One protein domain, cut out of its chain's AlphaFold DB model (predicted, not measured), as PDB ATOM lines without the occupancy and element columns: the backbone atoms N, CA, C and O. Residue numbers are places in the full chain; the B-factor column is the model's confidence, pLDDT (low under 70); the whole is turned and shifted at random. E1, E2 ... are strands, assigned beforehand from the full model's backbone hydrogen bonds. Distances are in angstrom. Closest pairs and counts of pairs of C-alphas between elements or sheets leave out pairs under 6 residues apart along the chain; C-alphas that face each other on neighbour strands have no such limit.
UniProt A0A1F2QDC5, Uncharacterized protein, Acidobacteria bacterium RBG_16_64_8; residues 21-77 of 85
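What this domain is: This is residues 21 to 77 of the 85 residues of an uncharacterized protein of Acidobacteria bacterium RBG_16_64_8 (UniProt A0A1F2QDC5). With little regular structure, this is a folded sheet, strongly twisted and curled like part of a barrel: leaf E1 E5 faces leaf E2 E3, with E4 as the hinge. The 57 printed residues, under half in named elements, hold five strands, E1 to E5, and no named helix: all strand. The antiparallel sheet runs E1 E5 E4 E2 E3. The whole is compact, radius of gyration of the C-alphas 9.6 A, spanning 23 by 21 by 17 A.

Where its parts are: E1, residues 21 to 24, 10.2 A, begins at C-alpha 21 (-33.408, 12.809, -111.404). E2, residues 37 to 40, measures 10.0 A; E3, residues 46 to 48, 6.8 A; E4, residues 56 to 60, 11.1 A. E5, residues 71 to 76, 14.4 A, ends at C-alpha 76 (-28.932, 14.839, -116.200).

How they stand to each other: Within hydrogen-bond range are N 23 and O 72 of E1 and E5, 2.9 A; N 75 and O 59 of hairpin E4 and E5, 2.9 A; N 57 and O 38 of E4 and E2, 2.8 A; N 47 and O 39 of hairpin E2 and E3, 2.8 A. E1 and E4 are apart.

The domain as a whole: The printed part has no cut. Residues 25 to 36 form a long link. Residues 50 to 53 have pLDDT under 70.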
ATOM      1  N   SER A  21     -31.958  12.675-111.291       87.94
ATOM      2  CA  SER A  21     -33.408  12.809-111.404       87.94
ATOM      3  C   SER A  21     -34.042  11.458-111.684       87.94
ATOM      4  O   SER A  21     -33.375  10.515-112.100       87.94
ATOM      5  N   LYS A  22     -35.351  11.361-111.475       89.50
ATOM      6  CA  LYS A  22     -36.150  10.217-111.908       89.50
ATOM      7  C   LYS A  22     -37.016  10.631-113.091       89.50
ATOM      8  O   LYS A  22     -37.643  11.685-113.035       89.50
ATOM      9  N   ILE A  23     -37.053   9.818-114.140       88.88
ATOM     10  CA  ILE A  23     -37.831  10.092-115.351       88.88
ATOM     11  C   ILE A  23     -38.647   8.873-115.759       88.88
ATOM     12  O   ILE A  23     -38.191   7.734-115.656       88.88
ATOM     13  N   ARG A  24     -39.873   9.110-116.220       92.12
ATOM     14  CA  ARG A  24     -40.721   8.067-116.793       92.12
ATOM     15  C   ARG A  24     -40.283   7.781-118.228       92.12
ATOM     16  O   ARG A  24     -40.127   8.714-119.019       92.12
ATOM     17  N   LEU A  25     -40.120   6.505-118.571       89.94
ATOM     18  CA  LEU A  25     -39.936   6.104-119.965       89.94
ATOM     19  C   LEU A  25     -41.273   6.032-120.707       89.94
ATOM     20  O   LEU A  25     -42.324   5.780-120.113       89.94
ATOM     21  N   SER A  26     -41.218   6.264-122.017       88.88
ATOM     22  CA  SER A  26     -42.331   6.019-122.935       88.88
ATOM     23  C   SER A  26     -42.787   4.564-122.837       88.88
ATOM     24  O   SER A  26     -41.978   3.695-122.548       88.88
ATOM     25  N   SER A  27     -44.057   4.274-123.117       83.75
ATOM     26  CA  SER A  27     -44.597   2.905-123.072       83.75
ATOM     27  C   SER A  27     -43.934   1.941-124.055       83.75
ATOM     28  O   SER A  27     -44.028   0.734-123.874       83.75
ATOM     29  N   THR A  28     -43.315   2.472-125.110       86.25
ATOM     30  CA  THR A  28     -42.647   1.688-126.149       86.25
ATOM     31  C   THR A  28     -41.196   2.131-126.213       86.25
ATOM     32  O   THR A  28     -40.907   3.258-126.634       86.25
ATOM     33  N   HIS A  29     -40.295   1.274-125.741       86.44
ATOM     34  CA  HIS A  29     -38.881   1.602-125.583       86.44
ATOM     35  C   HIS A  29     -38.009   0.346-125.606       86.44
ATOM     36  O   HIS A  29     -38.410  -0.727-125.154       86.44
ATOM     37  N   ALA A  30     -36.771   0.490-126.083       87.62
ATOM     38  CA  ALA A  30     -35.802  -0.598-126.020       87.62
ATOM     39  C   ALA A  30     -35.396  -0.902-124.567       87.62
ATOM     40  O   ALA A  30     -35.569  -0.077-123.663       87.62
ATOM     41  N   ALA A  31     -34.812  -2.084-124.349       90.44
ATOM     42  CA  ALA A  31     -34.197  -2.417-123.070       90.44
ATOM     43  C   ALA A  31     -33.105  -1.393-122.727       90.44
ATOM     44  O   ALA A  31     -32.295  -1.016-123.577       90.44
ATOM     45  N   VAL A  32     -33.089  -0.952-121.473       91.31
ATOM     46  CA  VAL A  32     -32.170   0.068-120.969       91.31
ATOM     47  C   VAL A  32     -31.096  -0.605-120.134       91.31
ATOM     48  O   VAL A  32     -31.402  -1.365-119.217       91.31
ATOM     49  N   ALA A  33     -29.837  -0.300-120.429       92.94
ATOM     50  CA  ALA A  33     -28.701  -0.649-119.585       92.94
ATOM     51  C   ALA A  33     -28.186   0.591-118.842       92.94
ATOM     52  O   ALA A  33     -28.446   1.727-119.246       92.94
ATOM     53  N   VAL A  34     -27.392   0.386-117.791       93.56
ATOM     54  CA  VAL A  34     -26.677   1.481-117.116       93.56
ATOM     55  C   VAL A  34     -25.819   2.243-118.140       93.56
ATOM     56  O   VAL A  34     -25.209   1.633-119.015       93.56
ATOM     57  N   LEU A  35     -25.801   3.573-118.047       90.31
ATOM     58  CA  LEU A  35     -25.179   4.513-118.991       90.31
ATOM     59  C   LEU A  35     -25.779   4.533-120.405       90.31
ATOM     60  O   LEU A  35     -25.201   5.139-121.306       90.31
ATOM     61  N   SER A  36     -26.951   3.932-120.622       89.81
ATOM     62  CA  SER A  36     -27.671   4.108-121.887       89.81
ATOM     63  C   SER A  36     -28.141   5.561-122.030       89.81
ATOM     64  O   SER A  36     -28.666   6.115-121.056       89.81
ATOM     65  N   PRO A  37     -27.972   6.191-123.207       88.12
ATOM     66  CA  PRO A  37     -28.463   7.541-123.441       88.12
ATOM     67  C   PRO A  37     -29.992   7.559-123.431       88.12
ATOM     68  O   PRO A  37     -30.649   6.694-124.017       88.12
ATOM     69  N   LEU A  38     -30.546   8.573-122.773       88.62
ATOM     70  CA  LEU A  38     -31.977   8.823-122.686       88.62
ATOM     71  C   LEU A  38     -32.318  10.090-123.455       88.62
ATOM     72  O   LEU A  38     -31.698  11.136-123.258       88.62
ATOM     73  N   TYR A  39     -33.329   9.997-124.306       87.69
ATOM     74  CA  TYR A  39     -33.744  11.072-125.198       87.69
ATOM     75  C   TYR A  39     -35.075  11.651-124.740       87.69
ATOM     76  O   TYR A  39     -36.029  10.900-124.536       87.69
ATOM     77  N   SER A  40     -35.163  12.971-124.586       85.50
ATOM     78  CA  SER A  40     -36.411  13.631-124.180       85.50
ATOM     79  C   SER A  40     -37.469  13.561-125.283       85.50
ATOM     80  O   SER A  40     -37.156  13.829-126.445       85.50
ATOM     81  N   ARG A  41     -38.726  13.292-124.923       84.94
ATOM     82  CA  ARG A  41     -39.886  13.337-125.822       84.94
ATOM     83  C   ARG A  41     -40.786  14.535-125.512       84.94
ATOM     84  O   ARG A  41     -40.771  15.083-124.414       84.94
ATOM     85  N   ALA A  42     -41.605  14.912-126.493       83.62
ATOM     86  CA  ALA A  42     -42.537  16.039-126.383       83.62
ATOM     87  C   ALA A  42     -43.651  15.832-125.338       83.62
ATOM     88  O   ALA A  42     -44.239  16.801-124.873       83.62
ATOM     89  N   ASP A  43     -43.931  14.583-124.962       86.38
ATOM     90  CA  ASP A  43     -44.927  14.213-123.948       86.38
ATOM     91  C   ASP A  43     -44.373  14.229-122.508       86.38
ATOM     92  O   ASP A  43     -45.054  13.807-121.576       86.38
ATOM     93  N   GLY A  44     -43.132  14.693-122.319       85.94
ATOM     94  CA  GLY A  44     -42.466  14.746-121.016       85.94
ATOM     95  C   GLY A  44     -41.868  13.414-120.550       85.94
ATOM     96  O   GLY A  44     -41.305  13.352-119.457       85.94
ATOM     97  N   THR A  45     -41.954  12.351-121.356       88.38
ATOM     98  CA  THR A  45     -41.257  11.082-121.100       88.38
ATOM     99  C   THR A  45     -39.879  11.051-121.762       88.38
ATOM    100  O   THR A  45     -39.522  11.929-122.552       88.38
ATOM    101  N   ALA A  46     -39.085  10.027-121.456       88.44
ATOM    102  CA  ALA A  46     -37.858   9.727-122.187       88.44
ATOM    103  C   ALA A  46     -37.988   8.451-123.030       88.44
ATOM    104  O   ALA A  46     -38.767   7.552-122.714       88.44
ATOM    105  N   ASN A  47     -37.200   8.355-124.099       87.12
ATOM    106  CA  ASN A  47     -37.003   7.115-124.839       87.12
ATOM    107  C   ASN A  47     -35.576   6.597-124.660       87.12
ATOM    108  O   ASN A  47     -34.629   7.384-124.581       87.12
ATOM    109  N   ALA A  48     -35.433   5.278-124.656       81.38
ATOM    110  CA  ALA A  48     -34.153   4.600-124.752       81.38
ATOM    111  C   ALA A  48     -34.042   3.973-126.142       81.38
ATOM    112  O   ALA A  48     -34.919   3.218-126.564       81.38
ATOM    113  N   GLY A  49     -32.970   4.299-126.856       70.62
ATOM    114  CA  GLY A  49     -32.767   3.844-128.228       70.62
ATOM    115  C   GLY A  49     -32.784   4.988-129.236       70.62
ATOM    116  O   GLY A  49     -33.518   5.966-129.114       70.62
ATOM    117  N   THR A  50     -31.895   4.847-130.212       61.16
ATOM    118  CA  THR A  50     -31.451   5.840-131.188       61.16
ATOM    119  C   THR A  50     -32.596   6.569-131.876       61.16
ATOM    120  O   THR A  50     -33.257   6.032-132.764       61.16
ATOM    121  N   SER A  51     -32.770   7.838-131.531       60.75
ATOM    122  CA  SER A  51     -33.495   8.775-132.371       60.75
ATOM    123  C   SER A  51     -32.616   9.993-132.590       60.75
ATOM    124  O   SER A  51     -32.298  10.724-131.656       60.75
ATOM    125  N   SER A  52     -32.206  10.188-133.841       55.97
ATOM    126  CA  SER A  52     -31.387  11.320-134.282       55.97
ATOM    127  C   SER A  52     -32.107  12.670-134.188       55.97
ATOM    128  O   SER A  52     -31.467  13.706-134.336       55.97
ATOM    129  N   SER A  53     -33.420  12.669-133.936       63.97
ATOM    130  CA  SER A  53     -34.253  13.876-133.882       63.97
ATOM    131  C   SER A  53     -34.489  14.401-132.463       63.97
ATOM    132  O   SER A  53     -35.115  15.449-132.309       63.97
ATOM    133  N   PHE A  54     -34.028  13.691-131.429       70.19
ATOM    134  CA  PHE A  54     -34.211  14.090-130.033       70.19
ATOM    135  C   PHE A  54     -32.876  14.430-129.369       70.19
ATOM    136  O   PHE A  54     -31.841  13.828-129.652       70.19
ATOM    137  N   TYR A  55     -32.912  15.387-128.444       75.50
ATOM    138  CA  TYR A  55     -31.760  15.727-127.617       75.50
ATOM    139  C   TYR A  55     -31.561  14.669-126.534       75.50
ATOM    140  O   TYR A  55     -32.525  14.195-125.923       75.50
ATOM    141  N   VAL A  56     -30.303  14.313-126.279       82.25
ATOM    142  CA  VAL A  56     -29.966  13.483-125.122       82.25
ATOM    143  C   VAL A  56     -30.190  14.319-123.866       82.25
ATOM    144  O   VAL A  56     -29.570  15.363-123.689       82.25
ATOM    145  N   ALA A  57     -31.082  13.854-123.000       83.69
ATOM    146  CA  ALA A  57     -31.368  14.473-121.711       83.69
ATOM    147  C   ALA A  57     -30.368  14.027-120.631       83.69
ATOM    148  O   ALA A  57     -30.119  14.737-119.654       83.69
ATOM    149  N   GLY A  58     -29.800  12.831-120.791       88.56
ATOM    150  CA  GLY A  58     -28.874  12.256-119.828       88.56
ATOM    151  C   GLY A  58     -28.671  10.761-120.019       88.56
ATOM    152  O   GLY A  58     -28.872  10.229-121.112       88.56
ATOM    153  N   TYR A  59     -28.287  10.090-118.937       89.69
ATOM    154  CA  TYR A  59     -27.920   8.675-118.944       89.69
ATOM    155  C   TYR A  59     -28.627   7.898-117.840       89.69
ATOM    156  O   TYR A  59     -28.754   8.393-116.721       89.69
ATOM    157  N   ALA A  60     -29.050   6.673-118.145       92.38
ATOM    158  CA  ALA A  60     -29.658   5.775-117.169       92.38
ATOM    159  C   ALA A  60     -28.649   5.339-116.094       92.38
ATOM    160  O   ALA A  60     -27.497   5.028-116.398       92.38
ATOM    161  N   LEU A  61     -29.086   5.280-114.837       94.38
ATOM    162  CA  LEU A  61     -28.279   4.804-113.703       94.38
ATOM    163  C   LEU A  61     -28.649   3.385-113.260       94.38
ATOM    164  O   LEU A  61     -27.970   2.803-112.419       94.38
ATOM    165  N   GLU A  62     -29.704   2.821-113.838       93.94
ATOM    166  CA  GLU A  62     -30.201   1.481-113.546       93.94
ATOM    167  C   GLU A  62     -30.768   0.830-114.818       93.94
ATOM    168  O   GLU A  62     -31.164   1.544-115.747       93.94
ATOM    169  N   PRO A  63     -30.767  -0.511-114.905       92.50
ATOM    170  CA  PRO A  63     -31.351  -1.211-116.038       92.50
ATOM    171  C   PRO A  63     -32.882  -1.236-115.962       92.50
ATOM    172  O   PRO A  63     -33.462  -1.288-114.879       92.50
ATOM    173  N   LEU A  64     -33.535  -1.281-117.122       91.44
ATOM    174  CA  LEU A  64     -34.981  -1.478-117.232       91.44
ATOM    175  C   LEU A  64     -35.307  -2.359-118.442       91.44
ATOM    176  O   LEU A  64     -34.756  -2.173-119.529       91.44
ATOM    177  N   ALA A  65     -36.198  -3.331-118.249       91.06
ATOM    178  CA  ALA A  65     -36.629  -4.230-119.314       91.06
ATOM    179  C   ALA A  65     -37.411  -3.473-120.401       91.06
ATOM    180  O   ALA A  65     -38.091  -2.494-120.104       91.06
ATOM    181  N   ALA A  66     -37.319  -3.930-121.653       90.06
ATOM    182  CA  ALA A  66     -38.042  -3.324-122.772       90.06
ATOM    183  C   ALA A  66     -39.559  -3.310-122.529       90.06
ATOM    184  O   ALA A  66     -40.095  -4.242-121.926       90.06
ATOM    185  N   ASP A  67     -40.218  -2.260-123.019       87.38
ATOM    186  CA  ASP A  67     -41.677  -2.087-122.994       87.38
ATOM    187  C   ASP A  67     -42.324  -2.261-121.605       87.38
ATOM    188  O   ASP A  67     -43.487  -2.653-121.477       87.38
ATOM    189  N   THR A  68     -41.577  -1.955-120.538       84.31
ATOM    190  CA  THR A  68     -42.108  -1.923-119.172       84.31
ATOM    191  C   THR A  68     -42.365  -0.489-118.745       84.31
ATOM    192  O   THR A  68     -41.502   0.382-118.829       84.31
ATOM    193  N   SER A  69     -43.567  -0.213-118.241       81.25
ATOM    194  CA  SER A  69     -43.850   1.097-117.665       81.25
ATOM    195  C   SER A  69     -43.010   1.284-116.401       81.25
ATOM    196  O   SER A  69     -43.157   0.569-115.411       81.25
ATOM    197  N   GLY A  70     -42.097   2.253-116.436       82.94
ATOM    198  CA  GLY A  70     -41.116   2.426-115.373       82.94
ATOM    199  C   GLY A  70     -40.656   3.865-115.222       82.94
ATOM    200  O   GLY A  70     -40.621   4.647-116.176       82.94
ATOM    201  N   ILE A  71     -40.321   4.211-113.983       89.00
ATOM    202  CA  ILE A  71     -39.585   5.423-113.646       89.00
ATOM    203  C   ILE A  71     -38.157   4.979-113.357       89.00
ATOM    204  O   ILE A  71     -37.959   4.163-112.459       89.00
ATOM    205  N   ILE A  72     -37.192   5.514-114.098       91.88
ATOM    206  CA  ILE A  72     -35.774   5.193-113.920       91.88
ATOM    207  C   ILE A  72     -35.002   6.398-113.412       91.88
ATOM    208  O   ILE A  72     -35.323   7.551-113.712       91.88
ATOM    209  N   SER A  73     -33.953   6.116-112.662       92.94
ATOM    210  CA  SER A  73     -32.971   7.084-112.209       92.94
ATOM    211  C   SER A  73     -32.044   7.449-113.366       92.94
ATOM    212  O   SER A  73     -31.532   6.581-114.076       92.94
ATOM    213  N   MET A  74     -31.817   8.744-113.553       90.88
ATOM    214  CA  MET A  74     -30.961   9.287-114.597       90.88
ATOM    215  C   MET A  74     -29.997  10.331-114.044       90.88
ATOM    216  O   MET A  74     -30.340  11.104-113.149       90.88
ATOM    217  N   TRP A  75     -28.808  10.395-114.631       90.50
ATOM    218  CA  TRP A  75     -27.924  11.546-114.498       90.50
ATOM    219  C   TRP A  75     -28.232  12.545-115.613       90.50
ATOM    220  O   TRP A  75     -28.161  12.188-116.792       90.50
ATOM    221  N   LEU A  76     -28.606  13.775-115.250       85.12
ATOM    222  CA  LEU A  76     -28.932  14.839-116.200       85.12
ATOM    223  C   LEU A  76     -27.641  15.424-116.788       85.12
ATOM    224  O   LEU A  76     -26.784  15.902-116.045       85.12
ATOM    225  N   ASN A  77     -27.516  15.435-118.117       80.06
ATOM    226  CA  ASN A  77     -26.379  16.054-118.801       80.06
ATOM    227  C   ASN A  77     -26.860  17.029-119.890       80.06
ATOM    228  O   ASN A  77     -26.974  16.646-121.054       80.06
TER     229      ASN A  77